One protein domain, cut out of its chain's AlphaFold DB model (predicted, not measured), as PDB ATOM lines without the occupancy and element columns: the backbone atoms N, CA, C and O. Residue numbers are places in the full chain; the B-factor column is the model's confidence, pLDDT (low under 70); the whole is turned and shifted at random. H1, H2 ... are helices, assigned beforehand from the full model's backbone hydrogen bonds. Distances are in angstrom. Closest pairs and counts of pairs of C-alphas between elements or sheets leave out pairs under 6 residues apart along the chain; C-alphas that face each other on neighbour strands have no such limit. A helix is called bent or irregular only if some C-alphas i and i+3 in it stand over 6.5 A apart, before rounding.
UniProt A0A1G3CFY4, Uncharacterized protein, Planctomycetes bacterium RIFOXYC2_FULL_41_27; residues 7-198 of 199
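What this domain is: This is residues 7 to 198 of the 199 residues of an uncharacterized protein of Planctomycetes bacterium RIFOXYC2_FULL_41_27 (UniProt A0A1G3CFY4). An elongated up-and-down bundle of six helices, H1, H3, H4, H5, H7 and H8, with the two long helices H4 and H8 side by side; H5 folds back along H4 and H7 packs along H8. H1 and H3 cross each other at a steep angle near the last residues of H5, 121 to 126, and short H6 is tucked among H1, H3, H4 and H7. The printed part has 192 residues with eight named helices, H1 to H8 in chain order, and no named strand; the class is all helix. The whole is compact, with a radius of gyration of the C-alphas of 18.3 A, and spans 61 by 35 by 27 A.

Where its parts are: H4, residues 62 to 94, runs 47.5 A from C-alpha 62 at (6.445, 32.428, 102.981) to C-alpha 94 at (-23.614, -3.846, 96.586). H8, residues 164 to 196, measures 48.1 A and ends at C-alpha 196 at (-6.576, 40.715, 101.034). H5, residues 107 to 126, measures 27.8 A and is irregular, but only just: C-alphas 109 and 112 are 6.51 A apart. H7, residues 137 to 158, measures 31.6 A, and H3, residues 35 to 56, 32.0 A. H1, residues 7 to 22, measures 22.3 A and begins at C-alpha 7 at (2.134, 18.184, 122.290). H6, residues 128 to 134, measures 10.4 A, and H2, residues 29 to 32, 5.2 A.

How they stand to each other: H4 touches H8 at a shallow tilt of 23 degrees, opposite ways; their closest C-alphas, of Leu 81 and Tyr 179, are 5.8 A apart. H4 and H5 form a helical hairpin at 16 degrees, closest at the C-alphas of Asn 87 and Tyr 117, 5.5 A. H7 and H8 form another at 3 degrees, closest at Asp 146 and Val 174, whose C-alphas are 6.2 A apart. H1, with residues 16 to 22 alone, touches H7, closest at the C-alphas of Asn 19 and Arg 151, 5.8 A. H1 touches H3 at a steep tilt of 45 degrees, closest at the C-alphas of Leu 17 and Val 38, 7.2 A. H3, with residues 45 to 52 alone, touches H6, closest at the C-alphas of Met 45 and Ala 129, 5.7 A. H2 touches no helix. H4 and H7 are apart. Every O i to N i+4 pair is within hydrogen-bond range in H1, H3, H4, H6, H7 and H8, against 14 of 16 in H5; H2 is too short for such a pair.

The domain as a whole: The two C-alphas farthest apart, of Glu 59 and Glu 100, are 63.9 A apart. The printed part has no cut. The link from H4 to H5, residues 95 to 106, is long. The mean pLDDT of the printed part is 70.2, with 78 residues under 70, among them residues 7 to 50 and 95 to 111.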
ATOM      1  N   LYS A   7       2.622  19.330 121.507       35.22
ATOM      2  CA  LYS A   7       2.134  18.184 122.290       35.22
ATOM      3  C   LYS A   7       0.623  17.992 122.184       35.22
ATOM      4  O   LYS A   7       0.165  16.853 122.238       35.22
ATOM      5  N   ASP A   8      -0.141  19.064 122.016       39.28
ATOM      6  CA  ASP A   8      -1.595  18.991 121.893       39.28
ATOM      7  C   ASP A   8      -1.981  18.469 120.507       39.28
ATOM      8  O   ASP A   8      -2.762  17.527 120.415       39.28
ATOM      9  N   TYR A   9      -1.327  18.942 119.440       42.34
ATOM     10  CA  TYR A   9      -1.491  18.382 118.091       42.34
ATOM     11  C   TYR A   9      -1.179  16.881 118.025       42.34
ATOM     12  O   TYR A   9      -1.916  16.119 117.401       42.34
ATOM     13  N   PHE A  10      -0.122  16.441 118.711       38.72
ATOM     14  CA  PHE A  10       0.265  15.031 118.779       38.72
ATOM     15  C   PHE A  10      -0.755  14.188 119.561       38.72
ATOM     16  O   PHE A  10      -1.171  13.128 119.100       38.72
ATOM     17  N   ARG A  11      -1.236  14.682 120.710       39.78
ATOM     18  CA  ARG A  11      -2.283  14.018 121.510       39.78
ATOM     19  C   ARG A  11      -3.610  13.913 120.757       39.78
ATOM     20  O   ARG A  11      -4.256  12.869 120.821       39.78
ATOM     21  N   PHE A  12      -3.999  14.949 120.015       47.97
ATOM     22  CA  PHE A  12      -5.204  14.928 119.183       47.97
ATOM     23  C   PHE A  12      -5.045  14.034 117.947       47.97
ATOM     24  O   PHE A  12      -5.966  13.287 117.626       47.97
ATOM     25  N   GLY A  13      -3.870  14.026 117.311       38.38
ATOM     26  CA  GLY A  13      -3.526  13.084 116.242       38.38
ATOM     27  C   GLY A  13      -3.607  11.625 116.697       38.38
ATOM     28  O   GLY A  13      -4.236  10.813 116.022       38.38
ATOM     29  N   ILE A  14      -3.078  11.310 117.885       41.56
ATOM     30  CA  ILE A  14      -3.212   9.992 118.527       41.56
ATOM     31  C   ILE A  14      -4.681   9.652 118.780       41.56
ATOM     32  O   ILE A  14      -5.107   8.543 118.479       41.56
ATOM     33  N   LEU A  15      -5.476  10.585 119.309       43.81
ATOM     34  CA  LEU A  15      -6.900  10.352 119.561       43.81
ATOM     35  C   LEU A  15      -7.656  10.044 118.263       43.81
ATOM     36  O   LEU A  15      -8.425   9.087 118.225       43.81
ATOM     37  N   ILE A  16      -7.405  10.791 117.189       46.34
ATOM     38  CA  ILE A  16      -7.990  10.551 115.863       46.34
ATOM     39  C   ILE A  16      -7.546   9.173 115.336       46.34
ATOM     40  O   ILE A  16      -8.389   8.352 114.981       46.34
ATOM     41  N   LEU A  17      -6.249   8.858 115.386       42.50
ATOM     42  CA  LEU A  17      -5.687   7.569 114.961       42.50
ATOM     43  C   LEU A  17      -6.266   6.367 115.718       42.50
ATOM     44  O   LEU A  17      -6.650   5.372 115.105       42.50
ATOM     45  N   VAL A  18      -6.363   6.466 117.045       43.34
ATOM     46  CA  VAL A  18      -6.935   5.430 117.916       43.34
ATOM     47  C   VAL A  18      -8.431   5.251 117.635       43.34
ATOM     48  O   VAL A  18      -8.932   4.126 117.654       43.34
ATOM     49  N   ASN A  19      -9.146   6.328 117.295       47.91
ATOM     50  CA  ASN A  19     -10.558   6.263 116.919       47.91
ATOM     51  C   ASN A  19     -10.769   5.593 115.553       47.91
ATOM     52  O   ASN A  19     -11.632   4.724 115.449       47.91
ATOM     53  N   PHE A  20      -9.955   5.897 114.539       42.72
ATOM     54  CA  PHE A  20     -10.059   5.233 113.233       42.72
ATOM     55  C   PHE A  20      -9.541   3.786 113.248       42.72
ATOM     56  O   PHE A  20     -10.059   2.943 112.523       42.72
ATOM     57  N   ALA A  21      -8.589   3.445 114.120       39.41
ATOM     58  CA  ALA A  21      -8.262   2.044 114.390       39.41
ATOM     59  C   ALA A  21      -9.470   1.315 115.008       39.41
ATOM     60  O   ALA A  21      -9.748   0.164 114.698       39.41
ATOM     61  N   SER A  22     -10.269   1.996 115.826       37.12
ATOM     62  CA  SER A  22     -11.402   1.374 116.507       37.12
ATOM     63  C   SER A  22     -12.599   1.017 115.596       37.12
ATOM     64  O   SER A  22     -13.404   0.187 116.021       37.12
ATOM     65  N   ILE A  23     -12.658   1.556 114.365       42.88
ATOM     66  CA  ILE A  23     -13.673   1.344 113.292       42.88
ATOM     67  C   ILE A  23     -13.706  -0.099 112.758       42.88
ATOM     68  O   ILE A  23     -14.665  -0.536 112.125       42.88
ATOM     69  N   TRP A  24     -12.663  -0.872 113.029       45.94
ATOM     70  CA  TRP A  24     -12.425  -2.186 112.447       45.94
ATOM     71  C   TRP A  24     -12.977  -3.342 113.296       45.94
ATOM     72  O   TRP A  24     -12.243  -4.255 113.672       45.94
ATOM     73  N   GLY A  25     -14.268  -3.330 113.620       34.56
ATOM     74  CA  GLY A  25     -14.915  -4.439 114.324       34.56
ATOM     75  C   GLY A  25     -14.649  -5.806 113.661       34.56
ATOM     76  O   GLY A  25     -15.290  -6.178 112.688       34.56
ATOM     77  N   PHE A  26     -13.712  -6.559 114.241       34.19
ATOM     78  CA  PHE A  26     -13.551  -8.018 114.208       34.19
ATOM     79  C   PHE A  26     -12.686  -8.713 113.131       34.19
ATOM     80  O   PHE A  26     -12.034  -9.687 113.491       34.19
ATOM     81  N   SER A  27     -12.593  -8.278 111.866       36.16
ATOM     82  CA  SER A  27     -11.882  -9.099 110.838       36.16
ATOM     83  C   SER A  27     -10.491  -8.616 110.395       36.16
ATOM     84  O   SER A  27      -9.724  -9.402 109.849       36.16
ATOM     85  N   TYR A  28     -10.123  -7.360 110.651       37.00
ATOM     86  CA  TYR A  28      -8.821  -6.800 110.239       37.00
ATOM     87  C   TYR A  28      -7.968  -6.318 111.419       37.00
ATOM     88  O   TYR A  28      -6.739  -6.337 111.341       37.00
ATOM     89  N   LEU A  29      -8.594  -5.952 112.551       35.50
ATOM     90  CA  LEU A  29      -7.867  -5.621 113.788       35.50
ATOM     91  C   LEU A  29      -7.009  -6.779 114.280       35.50
ATOM     92  O   LEU A  29      -5.926  -6.549 114.797       35.50
ATOM     93  N   SER A  30      -7.421  -8.020 114.051       39.25
ATOM     94  CA  SER A  30      -6.653  -9.197 114.458       39.25
ATOM     95  C   SER A  30      -5.292  -9.304 113.756       39.25
ATOM     96  O   SER A  30      -4.449 -10.061 114.220       39.25
ATOM     97  N   LYS A  31      -5.059  -8.565 112.659       38.22
ATOM     98  CA  LYS A  31      -3.805  -8.612 111.889       38.22
ATOM     99  C   LYS A  31      -3.015  -7.297 111.882       38.22
ATOM    100  O   LYS A  31      -1.816  -7.327 111.638       38.22
ATOM    101  N   HIS A  32      -3.669  -6.159 112.142       39.56
ATOM    102  CA  HIS A  32      -3.061  -4.824 112.011       39.56
ATOM    103  C   HIS A  32      -3.284  -3.884 113.214       39.56
ATOM    104  O   HIS A  32      -2.876  -2.729 113.154       39.56
ATOM    105  N   ALA A  33      -3.907  -4.341 114.308       40.03
ATOM    106  CA  ALA A  33      -4.084  -3.550 115.538       40.03
ATOM    107  C   ALA A  33      -2.878  -3.572 116.489       40.03
ATOM    108  O   ALA A  33      -2.994  -3.134 117.634       40.03
ATOM    109  N   GLU A  34      -1.745  -4.128 116.072       44.78
ATOM    110  CA  GLU A  34      -0.545  -4.114 116.897       44.78
ATOM    111  C   GLU A  34      -0.010  -2.683 116.994       44.78
ATOM    112  O   GLU A  34      -0.072  -1.924 116.024       44.78
ATOM    113  N   LEU A  35       0.523  -2.312 118.164       46.72
ATOM    114  CA  LEU A  35       1.162  -1.016 118.438       46.72
ATOM    115  C   LEU A  35       2.030  -0.504 117.272       46.72
ATOM    116  O   LEU A  35       2.098   0.699 117.040       46.72
ATOM    117  N   THR A  36       2.649  -1.413 116.522       48.56
ATOM    118  CA  THR A  36       3.410  -1.176 115.294       48.56
ATOM    119  C   THR A  36       2.665  -0.320 114.266       48.56
ATOM    120  O   THR A  36       3.220   0.658 113.784       48.56
ATOM    121  N   ALA A  37       1.393  -0.604 113.973       53.06
ATOM    122  CA  ALA A  37       0.627   0.152 112.979       53.06
ATOM    123  C   ALA A  37       0.242   1.554 113.472       53.06
ATOM    124  O   ALA A  37       0.107   2.482 112.674       53.06
ATOM    125  N   VAL A  38       0.058   1.722 114.786       52.81
ATOM    126  CA  VAL A  38      -0.157   3.041 115.398       52.81
ATOM    127  C   VAL A  38       1.138   3.849 115.352       52.81
ATOM    128  O   VAL A  38       1.106   5.005 114.939       52.81
ATOM    129  N   ASN A  39       2.271   3.234 115.694       52.88
ATOM    130  CA  ASN A  39       3.588   3.866 115.641       52.88
ATOM    131  C   ASN A  39       3.967   4.275 114.212       52.88
ATOM    132  O   ASN A  39       4.273   5.439 113.994       52.88
ATOM    133  N   GLU A  40       3.813   3.398 113.215       59.31
ATOM    134  CA  GLU A  40       4.060   3.744 111.804       59.31
ATOM    135  C   GLU A  40       3.199   4.922 111.322       59.31
ATOM    136  O   GLU A  40       3.624   5.728 110.492       59.31
ATOM    137  N   ARG A  41       1.962   5.039 111.819       58.72
ATOM    138  CA  ARG A  41       1.079   6.167 111.487       58.72
ATOM    139  C   ARG A  41       1.511   7.455 112.189       58.72
ATOM    140  O   ARG A  41       1.414   8.520 111.580       58.72
ATOM    141  N   LEU A  42       1.995   7.370 113.427       57.66
ATOM    142  CA  LEU A  42       2.559   8.511 114.156       57.66
ATOM    143  C   LEU A  42       3.861   9.005 113.527       57.66
ATOM    144  O   LEU A  42       4.051  10.217 113.402       57.66
ATOM    145  N   ASP A  43       4.704   8.087 113.065       61.28
ATOM    146  CA  ASP A  43       5.933   8.411 112.344       61.28
ATOM    147  C   ASP A  43       5.607   9.143 111.041       61.28
ATOM    148  O   ASP A  43       6.126  10.231 110.805       61.28
ATOM    149  N   LYS A  44       4.639   8.644 110.257       63.59
ATOM    150  CA  LYS A  44       4.158   9.323 109.039       63.59
ATOM    151  C   LYS A  44       3.585  10.712 109.309       63.59
ATOM    152  O   LYS A  44       3.787  11.627 108.511       63.59
ATOM    153  N   MET A  45       2.856  10.893 110.413       60.50
ATOM    154  CA  MET A  45       2.349  12.215 110.795       60.50
ATOM    155  C   MET A  45       3.495  13.168 111.130       60.50
ATOM    156  O   MET A  45       3.499  14.293 110.638       60.50
ATOM    157  N   THR A  46       4.462  12.714 111.929       60.50
ATOM    158  CA  THR A  46       5.631  13.506 112.338       60.50
ATOM    159  C   THR A  46       6.493  13.877 111.131       60.50
ATOM    160  O   THR A  46       6.829  15.046 110.951       60.50
ATOM    161  N   GLU A  47       6.770  12.914 110.251       66.38
ATOM    162  CA  GLU A  47       7.476  13.135 108.988       66.38
ATOM    163  C   GLU A  47       6.745  14.168 108.119       66.38
ATOM    164  O   GLU A  47       7.360  15.111 107.622       66.38
ATOM    165  N   GLY A  48       5.417  14.062 108.006       67.31
ATOM    166  CA  GLY A  48       4.600  15.039 107.289       67.31
ATOM    167  C   GLY A  48       4.706  16.456 107.863       67.31
ATOM    168  O   GLY A  48       4.772  17.419 107.098       67.31
ATOM    169  N   GLN A  49       4.769  16.610 109.191       65.00
ATOM    170  CA  GLN A  49       4.970  17.924 109.817       65.00
ATOM    171  C   GLN A  49       6.329  18.528 109.447       65.00
ATOM    172  O   GLN A  49       6.398  19.704 109.087       65.00
ATOM    173  N   GLU A  50       7.398  17.735 109.513       68.88
ATOM    174  CA  GLU A  50       8.748  18.193 109.172       68.88
ATOM    175  C   GLU A  50       8.881  18.523 107.678       68.88
ATOM    176  O   GLU A  50       9.433  19.565 107.322       68.88
ATOM    177  N   GLN A  51       8.274  17.721 106.797       73.75
ATOM    178  CA  GLN A  51       8.213  18.014 105.361       73.75
ATOM    179  C   GLN A  51       7.479  19.330 105.065       73.75
ATOM    180  O   GLN A  51       7.918  20.107 104.214       73.75
ATOM    181  N   ILE A  52       6.378  19.615 105.770       70.62
ATOM    182  CA  ILE A  52       5.639  20.876 105.614       70.62
ATOM    183  C   ILE A  52       6.496  22.066 106.055       70.62
ATOM    184  O   ILE A  52       6.604  23.039 105.306       70.62
ATOM    185  N   LYS A  53       7.145  21.984 107.225       71.12
ATOM    186  CA  LYS A  53       8.048  23.041 107.709       71.12
ATOM    187  C   LYS A  53       9.174  23.312 106.709       71.12
ATOM    188  O   LYS A  53       9.417  24.468 106.368       71.12
ATOM    189  N   ALA A  54       9.793  22.255 106.183       70.44
ATOM    190  CA  ALA A  54      10.850  22.357 105.178       70.44
ATOM    191  C   ALA A  54      10.358  22.984 103.858       70.44
ATOM    192  O   ALA A  54      11.050  23.803 103.257       70.44
ATOM    193  N   ARG A  55       9.140  22.654 103.406       69.94
ATOM    194  CA  ARG A  55       8.555  23.226 102.175       69.94
ATOM    195  C   ARG A  55       8.321  24.737 102.292       69.94
ATOM    196  O   ARG A  55       8.409  25.457 101.294       69.94
ATOM    197  N   ILE A  56       8.051  25.215 103.504       67.94
ATOM    198  CA  ILE A  56       7.788  26.627 103.793       67.94
ATOM    199  C   ILE A  56       9.098  27.439 103.916       67.94
ATOM    200  O   ILE A  56       9.120  28.614 103.558       67.94
ATOM    201  N   SER A  57      10.223  26.831 104.308       59.66
ATOM    202  CA  SER A  57      11.461  27.524 104.715       59.66
ATOM    203  C   SER A  57      12.422  27.988 103.592       59.66
ATOM    204  O   SER A  57      13.633  27.905 103.772       59.66
ATOM    205  N   GLY A  58      11.954  28.471 102.430       59.84
ATOM    206  CA  GLY A  58      12.859  28.901 101.327       59.84
ATOM    207  C   GLY A  58      12.431  30.172 100.577       59.84
ATOM    208  O   GLY A  58      11.327  30.639 100.810       59.84
ATOM    209  N   GLU A  59      13.223  30.625  99.595       50.44
ATOM    210  CA  GLU A  59      13.277  31.989  98.992       50.44
ATOM    211  C   GLU A  59      11.992  32.658  98.426       50.44
ATOM    212  O   GLU A  59      11.997  33.871  98.234       50.44
ATOM    213  N   LEU A  60      10.886  31.941  98.171       58.81
ATOM    214  CA  LEU A  60       9.571  32.570  97.893       58.81
ATOM    215  C   LEU A  60       9.048  33.295  99.145       58.81
ATOM    216  O   LEU A  60       9.372  32.887 100.260       58.81
ATOM    217  N   SER A  61       8.163  34.292  98.987       67.69
ATOM    218  CA  SER A  61       7.438  34.826 100.147       67.69
ATOM    219  C   SER A  61       6.703  33.671 100.836       67.69
ATOM    220  O   SER A  61       5.962  32.905 100.211       67.69
ATOM    221  N   VAL A  62       6.981  33.501 102.128       70.12
ATOM    222  CA  VAL A  62       6.445  32.428 102.981       70.12
ATOM    223  C   VAL A  62       4.922  32.305 102.827       70.12
ATOM    224  O   VAL A  62       4.393  31.193 102.782       70.12
ATOM    225  N   ASP A  63       4.244  33.434 102.621       71.12
ATOM    226  CA  ASP A  63       2.798  33.527 102.428       71.12
ATOM    227  C   ASP A  63       2.299  32.841 101.149       71.12
ATOM    228  O   ASP A  63       1.321  32.094 101.204       71.12
ATOM    229  N   GLN A  64       2.986  33.006 100.011       75.19
ATOM    230  CA  GLN A  64       2.587  32.368  98.748       75.19
ATOM    231  C   GLN A  64       2.723  30.842  98.838       75.19
ATOM    232  O   GLN A  64       1.829  30.099  98.431       75.19
ATOM    233  N   LYS A  65       3.819  30.362  99.442       77.12
ATOM    234  CA  LYS A  65       4.043  28.929  99.689       77.12
ATOM    235  C   LYS A  65       2.997  28.335 100.625       77.12
ATOM    236  O   LYS A  65       2.512  27.228 100.379       77.12
ATOM    237  N   LEU A  66       2.654  29.057 101.692       76.44
ATOM    238  CA  LEU A  66       1.632  28.635 102.642       76.44
ATOM    239  C   LEU A  66       0.252  28.590 101.977       76.44
ATOM    240  O   LEU A  66      -0.499  27.638 102.192       76.44
ATOM    241  N   TRP A  67      -0.065  29.572 101.130       83.00
ATOM    242  CA  TRP A  67      -1.319  29.602 100.384       83.00
ATOM    243  C   TRP A  67      -1.429  28.455  99.373       83.00
ATOM    244  O   TRP A  67      -2.450  27.761  99.345       83.00
ATOM    245  N   ASP A  68      -0.376  28.196  98.592       84.44
ATOM    246  CA  ASP A  68      -0.353  27.081  97.641       84.44
ATOM    247  C   ASP A  68      -0.537  25.735  98.354       84.44
ATOM    248  O   ASP A  68      -1.316  24.890  97.896       84.44
ATOM    249  N   LEU A  69       0.121  25.558  99.504       85.00
ATOM    250  CA  LEU A  69      -0.009  24.362 100.331       85.00
ATOM    251  C   LEU A  69      -1.410  24.230 100.945       85.00
ATOM    252  O   LEU A  69      -1.980  23.141 100.933       85.00
ATOM    253  N   LYS A  70      -2.001  25.327 101.433       88.06
ATOM    254  CA  LYS A  70      -3.386  25.363 101.929       88.06
ATOM    255  C   LYS A  70      -4.373  24.934 100.840       88.06
ATOM    256  O   LYS A  70      -5.202  24.054 101.077       88.06
ATOM    257  N   ARG A  71      -4.269  25.508  99.636       90.25
ATOM    258  CA  ARG A  71      -5.109  25.146  98.481       90.25
ATOM    259  C   ARG A  71      -4.959  23.665  98.126       90.25
ATOM    260  O   ARG A  71      -5.960  22.982  97.915       90.25
ATOM    261  N   GLU A  72      -3.724  23.166  98.079       90.88
ATOM    262  CA  GLU A  72      -3.432  21.755  97.806       90.88
ATOM    263  C   GLU A  72      -4.040  20.828  98.870       90.88
ATOM    264  O   GLU A  72      -4.650  19.814  98.527       90.88
ATOM    265  N   THR A  73      -3.935  21.190 100.153       88.38
ATOM    266  CA  THR A  73      -4.517  20.415 101.257       88.38
ATOM    267  C   THR A  73      -6.043  20.387 101.186       88.38
ATOM    268  O   THR A  73      -6.614  19.304 101.314       88.38
ATOM    269  N   TYR A  74      -6.717  21.511 100.905       92.19
ATOM    270  CA  TYR A  74      -8.176  21.516 100.705       92.19
ATOM    271  C   TYR A  74      -8.608  20.626  99.532       92.19
ATOM    272  O   TYR A  74      -9.561  19.852  99.654       92.19
ATOM    273  N   TRP A  75      -7.899  20.696  98.404       93.75
ATOM    274  CA  TRP A  75      -8.180  19.856  97.238       93.75
ATOM    275  C   TRP A  75      -8.008  18.362  97.547       93.75
ATOM    276  O   TRP A  75      -8.887  17.550  97.270       93.75
ATOM    277  N   LYS A  76      -6.889  17.985  98.175       93.19
ATOM    278  CA  LYS A  76      -6.638  16.592  98.577       93.19
ATOM    279  C   LYS A  76      -7.687  16.088  99.565       93.19
ATOM    280  O   LYS A  76      -8.177  14.973  99.410       93.19
ATOM    281  N   LEU A  77      -8.044  16.908 100.550       90.69
ATOM    282  CA  LEU A  77      -9.041  16.577 101.561       90.69
ATOM    283  C   LEU A  77     -10.418  16.319 100.946       90.69
ATOM    284  O   LEU A  77     -11.012  15.275 101.199       90.69
ATOM    285  N   THR A  78     -10.900  17.228 100.104       93.31
ATOM    286  CA  THR A  78     -12.205  17.078  99.439       93.31
ATOM    287  C   THR A  78     -12.261  15.840  98.543       93.31
ATOM    288  O   THR A  78     -13.242  15.100  98.607       93.31
ATOM    289  N   ASN A  79     -11.196  15.546  97.790       94.56
ATOM    290  CA  ASN A  79     -11.116  14.323  96.984       94.56
ATOM    291  C   ASN A  79     -11.167  13.056  97.841       94.56
ATOM    292  O   ASN A  79     -11.955  12.160  97.558       94.56
ATOM    293  N   VAL A  80     -10.371  12.983  98.912       91.38
ATOM    294  CA  VAL A  80     -10.350  11.804  99.791       91.38
ATOM    295  C   VAL A  80     -11.708  11.579 100.461       91.38
ATOM    296  O   VAL A  80     -12.166  10.441 100.528       91.38
ATOM    297  N   LEU A  81     -12.375  12.638 100.926       91.88
ATOM    298  CA  LEU A  81     -13.710  12.528 101.524       91.88
ATOM    299  C   LEU A  81     -14.756  12.056 100.503       91.88
ATOM    300  O   LEU A  81     -15.579  11.202 100.831       91.88
ATOM    301  N   CYS A  82     -14.690  12.543  99.263       92.75
ATOM    302  CA  CYS A  82     -15.557  12.094  98.171       92.75
ATOM    303  C   CYS A  82     -15.329  10.609  97.825       92.75
ATOM    304  O   CYS A  82     -16.282   9.838  97.697       92.75
ATOM    305  N   GLU A  83     -14.066  10.177  97.740       92.31
ATOM    306  CA  GLU A  83     -13.715   8.771  97.502       92.31
ATOM    307  C   GLU A  83     -14.211   7.855  98.638       92.31
ATOM    308  O   GLU A  83     -14.640   6.730  98.383       92.31
ATOM    309  N   ILE A  84     -14.157   8.318  99.892       87.44
ATOM    310  CA  ILE A  84     -14.703   7.583 101.043       87.44
ATOM    311  C   ILE A  84     -16.221   7.453 100.935       87.44
ATOM    312  O   ILE A  84     -16.734   6.346 101.085       87.44
ATOM    313  N   SER A  85     -16.920   8.553 100.645       88.19
ATOM    314  CA  SER A  85     -18.376   8.562 100.467       88.19
ATOM    315  C   SER A  85     -18.813   7.589  99.372       88.19
ATOM    316  O   SER A  85     -19.675   6.746  99.596       88.19
ATOM    317  N   THR A  86     -18.135   7.631  98.223       89.50
ATOM    318  CA  THR A  86     -18.394   6.728  97.093       89.50
ATOM    319  C   THR A  86     -18.207   5.268  97.502       89.50
ATOM    320  O   THR A  86     -19.084   4.447  97.274       89.50
ATOM    321  N   ASN A  87     -17.101   4.937  98.178       85.38
ATOM    322  CA  ASN A  87     -16.864   3.566  98.638       85.38
ATOM    323  C   ASN A  87     -17.917   3.089  99.653       85.38
ATOM    324  O   ASN A  87     -18.274   1.914  99.650       85.38
ATOM    325  N   LEU A  88     -18.384   3.973 100.539       84.50
ATOM    326  CA  LEU A  88     -19.445   3.653 101.495       84.50
ATOM    327  C   LEU A  88     -20.780   3.436 100.782       84.50
ATOM    328  O   LEU A  88     -21.495   2.498 101.120       84.50
ATOM    329  N   TRP A  89     -21.087   4.247  99.771       86.88
ATOM    330  CA  TRP A  89     -22.255   4.051  98.920       86.88
ATOM    331  C   TRP A  89     -22.215   2.722  98.165       86.88
ATOM    332  O   TRP A  89     -23.214   2.002  98.202       86.88
ATOM    333  N   ASP A  90     -21.085   2.377  97.543       84.50
ATOM    334  CA  ASP A  90     -20.883   1.082  96.878       84.50
ATOM    335  C   ASP A  90     -21.092  -0.061  97.885       84.50
ATOM    336  O   ASP A  90     -21.822  -1.013  97.623       84.50
ATOM    337  N   LEU A  91     -20.519   0.053  99.089       76.25
ATOM    338  CA  LEU A  91     -20.661  -0.954 100.142       76.25
ATOM    339  C   LEU A  91     -22.115  -1.120 100.606       76.25
ATOM    340  O   LEU A  91     -22.552  -2.244 100.843       76.25
ATOM    341  N   LEU A  92     -22.866  -0.027 100.733       77.62
ATOM    342  CA  LEU A  92     -24.268  -0.045 101.162       77.62
ATOM    343  C   LEU A  92     -25.207  -0.610 100.088       77.62
ATOM    344  O   LEU A  92     -26.181  -1.278 100.436       77.62
ATOM    345  N   HIS A  93     -24.914  -0.366  98.808       79.69
ATOM    346  CA  HIS A  93     -25.733  -0.831  97.683       79.69
ATOM    347  C   HIS A  93     -25.384  -2.242  97.208       79.69
ATOM    348  O   HIS A  93     -26.281  -3.015  96.882       79.69
ATOM    349  N   GLU A  94     -24.097  -2.577  97.140       74.62
ATOM    350  CA  GLU A  94     -23.614  -3.846  96.586       74.62
ATOM    351  C   GLU A  94     -23.310  -4.870  97.683       74.62
ATOM    352  O   GLU A  94     -23.399  -6.078  97.462       74.62
ATOM    353  N   GLY A  95     -22.950  -4.401  98.881       64.38
ATOM    354  CA  GLY A  95     -22.518  -5.256  99.983       64.38
ATOM    355  C   GLY A  95     -23.647  -5.863 100.813       64.38
ATOM    356  O   GLY A  95     -23.405  -6.830 101.540       64.38
ATOM    357  N   PHE A  96     -24.869  -5.340 100.697       64.62
ATOM    358  CA  PHE A  96     -26.041  -5.816 101.431       64.62
ATOM    359  C   PHE A  96     -27.174  -6.114 100.444       64.62
ATOM    360  O   PHE A  96     -27.711  -5.203  99.818       64.62
ATOM    361  N   LEU A  97     -27.535  -7.393 100.292       56.66
ATOM    362  CA  LEU A  97     -28.618  -7.794  99.391       56.66
ATOM    363  C   LEU A  97     -29.969  -7.184  99.831       56.66
ATOM    364  O   LEU A  97     -30.181  -6.989 101.032       56.66
ATOM    365  N   PRO A  98     -30.891  -6.895  98.887       52.31
ATOM    366  CA  PRO A  98     -32.160  -6.217  99.174       52.31
ATOM    367  C   PRO A  98     -33.123  -7.014 100.057       52.31
ATOM    368  O   PRO A  98     -34.031  -6.417 100.630       52.31
ATOM    369  N   ASP A  99     -32.934  -8.333 100.161       48.06
ATOM    370  CA  ASP A  99     -33.871  -9.223 100.835       48.06
ATOM    371  C   ASP A  99     -33.312  -9.799 102.144       48.06
ATOM    372  O   ASP A  99     -32.215 -10.352 102.212       48.06
ATOM    373  N   GLU A 100     -34.136  -9.613 103.173       46.03
ATOM    374  CA  GLU A 100     -34.255 -10.352 104.429       46.03
ATOM    375  C   GLU A 100     -32.995 -10.734 105.201       46.03
ATOM    376  O   GLU A 100     -32.343 -11.708 104.871       46.03
ATOM    377  N   LYS A 101     -32.804 -10.127 106.384       44.44
ATOM    378  CA  LYS A 101     -32.321 -10.807 107.614       44.44
ATOM    379  C   LYS A 101     -31.000 -11.601 107.528       44.44
ATOM    380  O   LYS A 101     -30.615 -12.244 108.505       44.44
ATOM    381  N   THR A 102     -30.271 -11.540 106.419       44.16
ATOM    382  CA  THR A 102     -29.001 -12.221 106.226       44.16
ATOM    383  C   THR A 102     -27.916 -11.337 106.807       44.16
ATOM    384  O   THR A 102     -27.378 -10.439 106.174       44.16
ATOM    385  N   ILE A 103     -27.596 -11.634 108.060       45.25
ATOM    386  CA  ILE A 103     -26.529 -11.052 108.884       45.25
ATOM    387  C   ILE A 103     -25.122 -11.253 108.262       45.25
ATOM    388  O   ILE A 103     -24.128 -10.812 108.827       45.25
ATOM    389  N   ASN A 104     -25.002 -11.879 107.085       49.31
ATOM    390  CA  ASN A 104     -23.723 -12.159 106.445       49.31
ATOM    391  C   ASN A 104     -23.650 -11.580 105.026       49.31
ATOM    392  O   ASN A 104     -24.169 -12.207 104.101       49.31
ATOM    393  N   PRO A 105     -22.978 -10.429 104.834       57.34
ATOM    394  CA  PRO A 105     -22.571  -9.986 103.505       57.34
ATOM    395  C   PRO A 105     -21.774 -11.075 102.767       57.34
ATOM    396  O   PRO A 105     -20.974 -11.792 103.379       57.34
ATOM    397  N   ASP A 106     -21.941 -11.183 101.442       59.84
ATOM    398  CA  ASP A 106     -21.068 -12.037 100.631       59.84
ATOM    399  C   ASP A 106     -19.646 -11.467 100.686       59.84
ATOM    400  O   ASP A 106     -19.361 -10.387 100.161       59.84
ATOM    401  N   LYS A 107     -18.737 -12.200 101.335       61.91
ATOM    402  CA  LYS A 107     -17.337 -11.796 101.502       61.91
ATOM    403  C   LYS A 107     -16.618 -11.589 100.170       61.91
ATOM    404  O   LYS A 107     -15.696 -10.785 100.123       61.91
ATOM    405  N   ARG A 108     -17.010 -12.274  99.090       64.62
ATOM    406  CA  ARG A 108     -16.391 -12.093  97.764       64.62
ATOM    407  C   ARG A 108     -16.710 -10.724  97.168       64.62
ATOM    408  O   ARG A 108     -15.886 -10.185  96.439       64.62
ATOM    409  N   ILE A 109     -17.876 -10.176  97.505       64.88
ATOM    410  CA  ILE A 109     -18.350  -8.865  97.045       64.88
ATOM    411  C   ILE A 109     -17.893  -7.770  98.014       64.88
ATOM    412  O   ILE A 109     -17.372  -6.738  97.604       64.88
ATOM    413  N   THR A 110     -18.016  -8.009  99.319       63.41
ATOM    414  CA  THR A 110     -17.741  -6.991 100.345       63.41
ATOM    415  C   THR A 110     -16.270  -6.799 100.677       63.41
ATOM    416  O   THR A 110     -15.873  -5.676 100.978       63.41
ATOM    417  N   GLN A 111     -15.430  -7.838 100.600       67.69
ATOM    418  CA  GLN A 111     -14.013  -7.725 100.959       67.69
ATOM    419  C   GLN A 111     -13.255  -6.702 100.085       67.69
ATOM    420  O   GLN A 111     -12.594  -5.832 100.657       67.69
ATOM    421  N   PRO A 112     -13.382  -6.702  98.740       70.31
ATOM    422  CA  PRO A 112     -12.729  -5.690  97.905       70.31
ATOM    423  C   PRO A 112     -13.220  -4.259  98.179       70.31
ATOM    424  O   PRO A 112     -12.438  -3.307  98.121       70.31
ATOM    425  N   LEU A 113     -14.507  -4.092  98.503       69.75
ATOM    426  CA  LEU A 113     -15.101  -2.792  98.834       69.75
ATOM    427  C   LEU A 113     -14.577  -2.264 100.176       69.75
ATOM    428  O   LEU A 113     -14.209  -1.092 100.283       69.75
ATOM    429  N   ILE A 114     -14.451  -3.144 101.173       67.75
ATOM    430  CA  ILE A 114     -13.838  -2.824 102.469       67.75
ATOM    431  C   ILE A 114     -12.364  -2.445 102.288       67.75
ATOM    432  O   ILE A 114     -11.916  -1.460 102.868       67.75
ATOM    433  N   GLU A 115     -11.607  -3.158 101.455       71.56
ATOM    434  CA  GLU A 115     -10.198  -2.834 101.186       71.56
ATOM    435  C   GLU A 115     -10.033  -1.462 100.516       71.56
ATOM    436  O   GLU A 115      -9.180  -0.665 100.926       71.56
ATOM    437  N   ARG A 116     -10.885  -1.140  99.531       75.19
ATOM    438  CA  ARG A 116     -10.945   0.197  98.914       75.19
ATOM    439  C   ARG A 116     -11.254   1.278  99.946       75.19
ATOM    440  O   ARG A 116     -10.565   2.301  99.989       75.19
ATOM    441  N   TYR A 117     -12.278   1.055 100.767       74.56
ATOM    442  CA  TYR A 117     -12.677   1.960 101.842       74.56
ATOM    443  C   TYR A 117     -11.523   2.218 102.817       74.56
ATOM    444  O   TYR A 117     -11.144   3.371 103.037       74.56
ATOM    445  N   SER A 118     -10.884   1.160 103.313       70.50
ATOM    446  CA  SER A 118      -9.777   1.247 104.267       70.50
ATOM    447  C   SER A 118      -8.552   1.965 103.708       70.50
ATOM    448  O   SER A 118      -7.950   2.786 104.401       70.50
ATOM    449  N   LYS A 119      -8.219   1.753 102.429       77.50
ATOM    450  CA  LYS A 119      -7.134   2.492 101.768       77.50
ATOM    451  C   LYS A 119      -7.388   4.002 101.753       77.50
ATOM    452  O   LYS A 119      -6.458   4.787 101.932       77.50
ATOM    453  N   ASN A 120      -8.633   4.425 101.548       79.06
ATOM    454  CA  ASN A 120      -8.976   5.848 101.526       79.06
ATOM    455  C   ASN A 120      -9.085   6.450 102.932       79.06
ATOM    456  O   ASN A 120      -8.710   7.608 103.119       79.06
ATOM    457  N   LEU A 121      -9.466   5.661 103.941       74.75
ATOM    458  CA  LEU A 121      -9.313   6.058 105.343       74.75
ATOM    459  C   LEU A 121      -7.848   6.311 105.719       74.75
ATOM    460  O   LEU A 121      -7.550   7.285 106.410       74.75
ATOM    461  N   ASP A 122      -6.915   5.493 105.235       71.44
ATOM    462  CA  ASP A 122      -5.488   5.710 105.491       71.44
ATOM    463  C   ASP A 122      -4.989   7.019 104.862       71.44
ATOM    464  O   ASP A 122      -4.270   7.787 105.510       71.44
ATOM    465  N   LYS A 123      -5.437   7.337 103.638       80.75
ATOM    466  CA  LYS A 123      -5.189   8.655 103.031       80.75
ATOM    467  C   LYS A 123      -5.770   9.774 103.896       80.75
ATOM    468  O   LYS A 123      -5.083  10.759 104.159       80.75
ATOM    469  N   ARG A 124      -7.007   9.617 104.375       79.38
ATOM    470  CA  ARG A 124      -7.691  10.599 105.229       79.38
ATOM    471  C   ARG A 124      -6.898  10.883 106.503       79.38
ATOM    472  O   ARG A 124      -6.693  12.039 106.858       79.38
ATOM    473  N   ILE A 125      -6.380   9.840 107.140       74.19
ATOM    474  CA  ILE A 125      -5.533   9.945 108.330       74.19
ATOM    475  C   ILE A 125      -4.235  10.701 108.035       74.19
ATOM    476  O   ILE A 125      -3.854  11.570 108.821       74.19
ATOM    477  N   SER A 126      -3.583  10.428 106.901       72.88
ATOM    478  CA  SER A 126      -2.336  11.111 106.520       72.88
ATOM    479  C   SER A 126      -2.496  12.629 106.350       72.88
ATOM    480  O   SER A 126      -1.535  13.375 106.522       72.88
ATOM    481  N   LEU A 127      -3.719  13.103 106.088       77.62
ATOM    482  CA  LEU A 127      -4.029  14.527 105.969       77.62
ATOM    483  C   LEU A 127      -4.174  15.242 107.317       77.62
ATOM    484  O   LEU A 127      -4.203  16.468 107.338       77.62
ATOM    485  N   THR A 128      -4.206  14.514 108.437       72.81
ATOM    486  CA  THR A 128      -4.396  15.101 109.772       72.81
ATOM    487  C   THR A 128      -3.337  16.162 110.077       72.81
ATOM    488  O   THR A 128      -3.680  17.294 110.403       72.81
ATOM    489  N   ALA A 129      -2.050  15.836 109.926       66.69
ATOM    490  CA  ALA A 129      -0.966  16.787 110.181       66.69
ATOM    491  C   ALA A 129      -1.039  18.039 109.274       66.69
ATOM    492  O   ALA A 129      -1.020  19.145 109.817       66.69
ATOM    493  N   PRO A 130      -1.200  17.909 107.939       73.69
ATOM    494  CA  PRO A 130      -1.466  19.050 107.067       73.69
ATOM    495  C   PRO A 130      -2.642  19.918 107.522       73.69
ATOM    496  O   PRO A 130      -2.495  21.134 107.596       73.69
ATOM    497  N   ILE A 131      -3.785  19.317 107.872       75.56
ATOM    498  CA  ILE A 131      -4.996  20.048 108.279       75.56
ATOM    499  C   ILE A 131      -4.704  20.994 109.443       75.56
ATOM    500  O   ILE A 131      -5.015  22.178 109.367       75.56
ATOM    501  N   PHE A 132      -4.056  20.480 110.486       74.75
ATOM    502  CA  PHE A 132      -3.749  21.249 111.689       74.75
ATOM    503  C   PHE A 132      -2.697  22.343 111.485       74.75
ATOM    504  O   PHE A 132      -2.674  23.301 112.251       74.75
ATOM    505  N   ILE A 133      -1.815  22.198 110.493       68.75
ATOM    506  CA  ILE A 133      -0.741  23.167 110.245       68.75
ATOM    507  C   ILE A 133      -1.193  24.273 109.293       68.75
ATOM    508  O   ILE A 133      -0.821  25.427 109.487       68.75
ATOM    509  N   VAL A 134      -1.944  23.929 108.239       79.56
ATOM    510  CA  VAL A 134      -2.158  24.852 107.112       79.56
ATOM    511  C   VAL A 134      -3.588  25.343 106.946       79.56
ATOM    512  O   VAL A 134      -3.787  26.351 106.265       79.56
ATOM    513  N   LEU A 135      -4.586  24.657 107.507       85.06
ATOM    514  CA  LEU A 135      -5.985  25.061 107.346       85.06
ATOM    515  C   LEU A 135      -6.434  26.002 108.466       85.06
ATOM    516  O   LEU A 135      -5.788  26.124 109.505       85.06
ATOM    517  N   CYS A 136      -7.540  26.707 108.229       84.88
ATOM    518  CA  CYS A 136      -8.097  27.627 109.211       84.88
ATOM    519  C   CYS A 136      -8.714  26.881 110.415       84.88
ATOM    520  O   CYS A 136      -9.068  25.700 110.295       84.88
ATOM    521  N   PRO A 137      -8.879  27.552 111.573       83.38
ATOM    522  CA  PRO A 137      -9.456  26.944 112.773       83.38
ATOM    523  C   PRO A 137     -10.818  26.287 112.532       83.38
ATOM    524  O   PRO A 137     -11.058  25.192 113.023       83.38
ATOM    525  N   GLU A 138     -11.672  26.884 111.703       88.62
ATOM    526  CA  GLU A 138     -12.998  26.349 111.385       88.62
ATOM    527  C   GLU A 138     -12.916  24.988 110.675       88.62
ATOM    528  O   GLU A 138     -13.725  24.095 110.939       88.62
ATOM    529  N   ALA A 139     -11.928  24.796 109.791       87.06
ATOM    530  CA  ALA A 139     -11.696  23.510 109.129       87.06
ATOM    531  C   ALA A 139     -11.207  22.452 110.127       87.06
ATOM    532  O   ALA A 139     -11.639  21.297 110.077       87.06
ATOM    533  N   VAL A 140     -10.333  22.857 111.052       82.38
ATOM    534  CA  VAL A 140      -9.828  21.998 112.128       82.38
ATOM    535  C   VAL A 140     -10.959  21.578 113.073       82.38
ATOM    536  O   VAL A 140     -11.090  20.396 113.388       82.38
ATOM    537  N   GLU A 141     -11.813  22.512 113.482       83.50
ATOM    538  CA  GLU A 141     -12.971  22.251 114.342       83.50
ATOM    539  C   GLU A 141     -13.983  21.319 113.665       83.50
ATOM    540  O   GLU A 141     -14.461  20.366 114.285       83.50
ATOM    541  N   ALA A 142     -14.275  21.533 112.377       87.38
ATOM    542  CA  ALA A 142     -15.152  20.650 111.610       87.38
ATOM    543  C   ALA A 142     -14.602  19.215 111.551       87.38
ATOM    544  O   ALA A 142     -15.345  18.254 111.769       87.38
ATOM    545  N   TRP A 143     -13.294  19.072 111.323       84.56
ATOM    546  CA  TRP A 143     -12.604  17.783 111.329       84.56
ATOM    547  C   TRP A 143     -12.659  17.089 112.699       84.56
ATOM    548  O   TRP A 143     -12.920  15.887 112.786       84.56
ATOM    549  N   GLN A 144     -12.457  17.839 113.786       78.56
ATOM    550  CA  GLN A 144     -12.565  17.319 115.153       78.56
ATOM    551  C   GLN A 144     -13.993  16.876 115.491       78.56
ATOM    552  O   GLN A 144     -14.185  15.818 116.098       78.56
ATOM    553  N   ALA A 145     -14.998  17.656 115.088       83.06
ATOM    554  CA  ALA A 145     -16.401  17.329 115.312       83.06
ATOM    555  C   ALA A 145     -16.799  16.020 114.612       83.06
ATOM    556  O   ALA A 145     -17.429  15.165 115.236       83.06
ATOM    557  N   ASP A 146     -16.382  15.829 113.358       86.69
ATOM    558  CA  ASP A 146     -16.547  14.560 112.643       86.69
ATOM    559  C   ASP A 146     -15.866  13.404 113.389       86.69
ATOM    560  O   ASP A 146     -16.502  12.379 113.644       86.69
ATOM    561  N   SER A 147     -14.603  13.571 113.803       77.88
ATOM    562  CA  SER A 147     -13.876  12.507 114.504       77.88
ATOM    563  C   SER A 147     -14.583  12.085 115.797       77.88
ATOM    564  O   SER A 147     -14.577  10.899 116.138       77.88
ATOM    565  N   ASN A 148     -15.195  13.030 116.515       78.44
ATOM    566  CA  ASN A 148     -15.970  12.745 117.721       78.44
ATOM    567  C   ASN A 148     -17.270  11.990 117.403       78.44
ATOM    568  O   ASN A 148     -17.580  11.013 118.088       78.44
ATOM    569  N   LYS A 149     -17.997  12.385 116.349       84.31
ATOM    570  CA  LYS A 149     -19.195  11.665 115.887       84.31
ATOM    571  C   LYS A 149     -18.860  10.237 115.442       84.31
ATOM    572  O   LYS A 149     -19.491   9.287 115.895       84.31
ATOM    573  N   SER A 150     -17.810  10.072 114.638       79.62
ATOM    574  CA  SER A 150     -17.327   8.765 114.168       79.62
ATOM    575  C   SER A 150     -16.984   7.825 115.333       79.62
ATOM    576  O   SER A 150     -17.296   6.630 115.305       79.62
ATOM    577  N   ARG A 151     -16.399   8.367 116.411       76.06
ATOM    578  CA  ARG A 151     -16.129   7.621 117.650       76.06
ATOM    579  C   ARG A 151     -17.412   7.152 118.332       76.06
ATOM    580  O   ARG A 151     -17.460   6.016 118.804       76.06
ATOM    581  N   GLN A 152     -18.418   8.017 118.418       80.69
ATOM    582  CA  GLN A 152     -19.699   7.667 119.024       80.69
ATOM    583  C   GLN A 152     -20.381   6.532 118.250       80.69
ATOM    584  O   GLN A 152     -20.717   5.519 118.857       80.69
ATOM    585  N   ILE A 153     -20.478   6.649 116.922       80.06
ATOM    586  CA  ILE A 153     -21.051   5.617 116.041       80.06
ATOM    587  C   ILE A 153     -20.331   4.275 116.233       80.06
ATOM    588  O   ILE A 153     -20.951   3.230 116.428       80.06
ATOM    589  N   THR A 154     -18.997   4.301 116.259       75.50
ATOM    590  CA  THR A 154     -18.183   3.094 116.476       75.50
ATOM    591  C   THR A 154     -18.429   2.467 117.848       75.50
ATOM    592  O   THR A 154     -18.471   1.241 117.981       75.50
ATOM    593  N   LYS A 155     -18.578   3.293 118.888       79.12
ATOM    594  CA  LYS A 155     -18.896   2.822 120.237       79.12
ATOM    595  C   LYS A 155     -20.266   2.145 120.264       79.12
ATOM    596  O   LYS A 155     -20.373   1.044 120.796       79.12
ATOM    597  N   GLU A 156     -21.276   2.764 119.665       79.25
ATOM    598  CA  GLU A 156     -22.635   2.219 119.590       79.25
ATOM    599  C   GLU A 156     -22.669   0.881 118.834       79.25
ATOM    600  O   GLU A 156     -23.290  -0.069 119.309       79.25
ATOM    601  N   PHE A 157     -21.918   0.753 117.737       76.31
ATOM    602  CA  PHE A 157     -21.757  -0.516 117.021       76.31
ATOM    603  C   PHE A 157     -21.124  -1.614 117.893       76.31
ATOM    604  O   PHE A 157     -21.643  -2.726 117.970       76.31
ATOM    605  N   LYS A 158     -20.041  -1.306 118.622       71.69
ATOM    606  CA  LYS A 158     -19.376  -2.271 119.525       71.69
ATOM    607  C   LYS A 158     -20.240  -2.712 120.697       71.69
ATOM    608  O   LYS A 158     -20.118  -3.842 121.156       71.69
ATOM    609  N   GLU A 159     -21.087  -1.816 121.188       78.94
ATOM    610  CA  GLU A 159     -22.065  -2.105 122.235       78.94
ATOM    611  C   GLU A 159     -23.291  -2.868 121.697       78.94
ATOM    612  O   GLU A 159     -24.203  -3.163 122.466       78.94
ATOM    613  N   GLY A 160     -23.326  -3.189 120.396       71.81
ATOM    614  CA  GLY A 160     -24.421  -3.912 119.747       71.81
ATOM    615  C   GLY A 160     -25.685  -3.075 119.541       71.81
ATOM    616  O   GLY A 160     -26.751  -3.636 119.304       71.81
ATOM    617  N   LYS A 161     -25.589  -1.743 119.651       81.31
ATOM    618  CA  LYS A 161     -26.716  -0.808 119.472       81.31
ATOM    619  C   LYS A 161     -26.985  -0.473 118.006       81.31
ATOM    620  O   LYS A 161     -28.078  -0.021 117.687       81.31
ATOM    621  N   LEU A 162     -25.997  -0.684 117.137       74.19
ATOM    622  CA  LEU A 162     -26.110  -0.533 115.689       74.19
ATOM    623  C   LEU A 162     -25.797  -1.872 115.024       74.19
ATOM    624  O   LEU A 162     -24.850  -2.552 115.417       74.19
ATOM    625  N   ASP A 163     -26.565  -2.232 113.997       72.56
ATOM    626  CA  ASP A 163     -26.165  -3.290 113.072       72.56
ATOM    627  C   ASP A 163     -25.137  -2.770 112.051       72.56
ATOM    628  O   ASP A 163     -24.849  -1.575 111.960       72.56
ATOM    629  N   THR A 164     -24.552  -3.685 111.279       71.69
ATOM    630  CA  THR A 164     -23.488  -3.366 110.320       71.69
ATOM    631  C   THR A 164     -23.932  -2.383 109.237       71.69
ATOM    632  O   THR A 164     -23.146  -1.519 108.853       71.69
ATOM    633  N   ARG A 165     -25.176  -2.473 108.752       75.56
ATOM    634  CA  ARG A 165     -25.681  -1.572 107.708       75.56
ATOM    635  C   ARG A 165     -25.854  -0.163 108.267       75.56
ATOM    636  O   ARG A 165     -25.324   0.785 107.698       75.56
ATOM    637  N   ASN A 166     -26.517  -0.046 109.415       81.62
ATOM    638  CA  ASN A 166     -26.735   1.222 110.109       81.62
ATOM    639  C   ASN A 166     -25.419   1.882 110.547       81.62
ATOM    640  O   ASN A 166     -25.303   3.107 110.532       81.62
ATOM    641  N   TYR A 167     -24.399   1.087 110.873       79.50
ATOM    642  CA  TYR A 167     -23.048   1.579 111.126       79.50
ATOM    643  C   TYR A 167     -22.421   2.253 109.893       79.50
ATOM    644  O   TYR A 167     -21.917   3.377 109.996       79.50
ATOM    645  N   TYR A 168     -22.456   1.598 108.728       79.38
ATOM    646  CA  TYR A 168     -21.895   2.167 107.498       79.38
ATOM    647  C   TYR A 168     -22.707   3.356 106.977       79.38
ATOM    648  O   TYR A 168     -22.103   4.329 106.527       79.38
ATOM    649  N   GLU A 169     -24.035   3.328 107.111       84.56
ATOM    650  CA  GLU A 169     -24.911   4.459 106.779       84.56
ATOM    651  C   GLU A 169     -24.570   5.686 107.638       84.56
ATOM    652  O   GLU A 169     -24.241   6.744 107.108       84.56
ATOM    653  N   SER A 170     -24.513   5.520 108.963       87.19
ATOM    654  CA  SER A 170     -24.165   6.613 109.886       87.19
ATOM    655  C   SER A 170     -22.758   7.163 109.618       87.19
ATOM    656  O   SER A 170     -22.510   8.364 109.712       87.19
ATOM    657  N   THR A 171     -21.813   6.287 109.266       85.44
ATOM    658  CA  THR A 171     -20.441   6.690 108.916       85.44
ATOM    659  C   THR A 171     -20.407   7.501 107.618       85.44
ATOM    660  O   THR A 171     -19.661   8.478 107.526       85.44
ATOM    661  N   ARG A 172     -21.227   7.128 106.627       88.00
ATOM    662  CA  ARG A 172     -21.372   7.859 105.363       88.00
ATOM    663  C   ARG A 172     -21.924   9.254 105.604       88.00
ATOM    664  O   ARG A 172     -21.315  10.214 105.148       88.00
ATOM    665  N   GLU A 173     -23.013   9.369 106.360       92.31
ATOM    666  CA  GLU A 173     -23.636  10.658 106.678       92.31
ATOM    667  C   GLU A 173     -22.650  11.620 107.347       92.31
ATOM    668  O   GLU A 173     -22.527  12.774 106.941       92.31
ATOM    669  N   VAL A 174     -21.880  11.137 108.327       90.62
ATOM    670  CA  VAL A 174     -20.860  11.951 109.003       90.62
ATOM    671  C   VAL A 174     -19.755  12.401 108.040       90.62
ATOM    672  O   VAL A 174     -19.358  13.567 108.067       90.62
ATOM    673  N   ASN A 175     -19.300  11.516 107.150       90.50
ATOM    674  CA  ASN A 175     -18.293  11.855 106.147       90.50
ATOM    675  C   ASN A 175     -18.818  12.866 105.106       90.50
ATOM    676  O   ASN A 175     -18.085  13.781 104.722       90.50
ATOM    677  N   ASP A 176     -20.070  12.727 104.672       92.19
ATOM    678  CA  ASP A 176     -20.724  13.633 103.719       92.19
ATOM    679  C   ASP A 176     -20.946  15.024 104.330       92.19
ATOM    680  O   ASP A 176     -20.682  16.045 103.685       92.19
ATOM    681  N   ASP A 177     -21.346  15.081 105.602       94.31
ATOM    682  CA  ASP A 177     -21.423  16.316 106.387       94.31
ATOM    683  C   ASP A 177     -20.076  17.050 106.403       94.31
ATOM    684  O   ASP A 177     -20.007  18.265 106.175       94.31
ATOM    685  N   LEU A 178     -18.990  16.323 106.689       93.31
ATOM    686  CA  LEU A 178     -17.647  16.891 106.716       93.31
ATOM    687  C   LEU A 178     -17.218  17.366 105.325       93.31
ATOM    688  O   LEU A 178     -16.693  18.474 105.204       93.31
ATOM    689  N   TYR A 179     -17.456  16.569 104.282       93.75
ATOM    690  CA  TYR A 179     -17.164  16.935 102.894       93.75
ATOM    691  C   TYR A 179     -17.802  18.279 102.520       93.75
ATOM    692  O   TYR A 179     -17.103  19.199 102.083       93.75
ATOM    693  N   ASN A 180     -19.106  18.420 102.770       95.69
ATOM    694  CA  ASN A 180     -19.848  19.638 102.455       95.69
ATOM    695  C   ASN A 180     -19.318  20.843 103.246       95.69
ATOM    696  O   ASN A 180     -19.038  21.894 102.661       95.69
ATOM    697  N   LYS A 181     -19.084  20.679 104.554       95.94
ATOM    698  CA  LYS A 181     -18.515  21.741 105.401       95.94
ATOM    699  C   LYS A 181     -17.137  22.189 104.934       95.94
ATOM    700  O   LYS A 181     -16.878  23.388 104.864       95.94
ATOM    701  N   ILE A 182     -16.251  21.253 104.593       94.62
ATOM    702  CA  ILE A 182     -14.902  21.587 104.125       94.62
ATOM    703  C   ILE A 182     -14.955  22.375 102.816       94.62
ATOM    704  O   ILE A 182     -14.193  23.327 102.671       94.62
ATOM    705  N   ILE A 183     -15.864  22.056 101.890       93.31
ATOM    706  CA  ILE A 183     -16.042  22.845 100.661       93.31
ATOM    707  C   ILE A 183     -16.475  24.277 100.979       93.31
ATOM    708  O   ILE A 183     -15.942  25.229 100.400       93.31
ATOM    709  N   GLU A 184     -17.439  24.453 101.881       95.00
ATOM    710  CA  GLU A 184     -17.908  25.782 102.280       95.00
ATOM    711  C   GLU A 184     -16.805  26.611 102.944       95.00
ATOM    712  O   GLU A 184     -16.630  27.789 102.614       95.00
ATOM    713  N   ILE A 185     -16.045  25.992 103.848       94.25
ATOM    714  CA  ILE A 185     -14.921  26.625 104.541       94.25
ATOM    715  C   ILE A 185     -13.817  26.974 103.540       94.25
ATOM    716  O   ILE A 185     -13.370  28.119 103.512       94.25
ATOM    717  N   ALA A 186     -13.442  26.043 102.659       92.88
ATOM    718  CA  ALA A 186     -12.413  26.251 101.644       92.88
ATOM    719  C   ALA A 186     -12.744  27.431 100.726       92.88
ATOM    720  O   ALA A 186     -11.872  28.253 100.451       92.88
ATOM    721  N   LYS A 187     -14.004  27.557 100.286       90.38
ATOM    722  CA  LYS A 187     -14.451  28.716  99.498       90.38
ATOM    723  C   LYS A 187     -14.174  30.012 100.261       90.38
ATOM    724  O   LYS A 187     -13.503  30.893  99.734       90.38
ATOM    725  N   LYS A 188     -14.642  30.125 101.505       90.50
ATOM    726  CA  LYS A 188     -14.472  31.347 102.313       90.50
ATOM    727  C   LYS A 188     -12.996  31.668 102.576       90.50
ATOM    728  O   LYS A 188     -12.578  32.801 102.351       90.50
ATOM    729  N   ASP A 189     -12.222  30.674 103.001       88.94
ATOM    730  CA  ASP A 189     -10.812  30.820 103.382       88.94
ATOM    731  C   ASP A 189      -9.930  31.189 102.173       88.94
ATOM    732  O   ASP A 189      -9.158  32.149 102.218       88.94
ATOM    733  N   LEU A 190     -10.101  30.500 101.038       87.38
ATOM    734  CA  LEU A 190      -9.309  30.764  99.833       87.38
ATOM    735  C   LEU A 190      -9.700  32.082  99.144       87.38
ATOM    736  O   LEU A 190      -8.809  32.818  98.715       87.38
ATOM    737  N   PHE A 191     -10.995  32.428  99.069       80.69
ATOM    738  CA  PHE A 191     -11.429  33.723  98.519       80.69
ATOM    739  C   PHE A 191     -11.041  34.905  99.418       80.69
ATOM    740  O   PHE A 191     -10.742  35.986  98.906       80.69
ATOM    741  N   GLY A 192     -11.011  34.714 100.740       70.81
ATOM    742  CA  GLY A 192     -10.548  35.729 101.687       70.81
ATOM    743  C   GLY A 192      -9.090  36.130 101.448       70.81
ATOM    744  O   GLY A 192      -8.766  37.316 101.483       70.81
ATOM    745  N   HIS A 193      -8.227  35.166 101.114       64.06
ATOM    746  CA  HIS A 193      -6.824  35.442 100.799       64.06
ATOM    747  C   HIS A 193      -6.658  36.258  99.505       64.06
ATOM    748  O   HIS A 193      -5.878  37.205  99.474       64.06
ATOM    749  N   ILE A 194      -7.451  35.963  98.468       62.59
ATOM    750  CA  ILE A 194      -7.415  36.694  97.187       62.59
ATOM    751  C   ILE A 194      -7.866  38.156  97.358       62.59
ATOM    752  O   ILE A 194      -7.298  39.045  96.732       62.59
ATOM    753  N   ARG A 195      -8.856  38.436  98.223       56.12
ATOM    754  CA  ARG A 195      -9.309  39.819  98.490       56.12
ATOM    755  C   ARG A 195      -8.304  40.649  99.287       56.12
ATOM    756  O   ARG A 195      -8.287  41.862  99.118       56.12
ATOM    757  N   ASN A 196      -7.503  40.016 100.141       55.59
ATOM    758  CA  ASN A 196      -6.576  40.715 101.034       55.59
ATOM    759  C   ASN A 196      -5.145  40.813 100.477       55.59
ATOM    760  O   ASN A 196      -4.426  41.724 100.862       55.59
ATOM    761  N   GLY A 197      -4.742  39.915  99.570       49.94
ATOM    762  CA  GLY A 197      -3.442  39.953  98.881       49.94
ATOM    763  C   GLY A 197      -3.409  40.820  97.614       49.94
ATOM    764  O   GLY A 197      -2.411  40.813  96.903       49.94
ATOM    765  N   GLY A 198      -4.503  41.524  97.304       42.94
ATOM    766  CA  GLY A 198      -4.621  42.439  96.162       42.94
ATOM    767  C   GLY A 198      -4.298  43.909  96.462       42.94
ATOM    768  O   GLY A 198      -4.648  44.750  95.639       42.94
TER     769      GLY A 198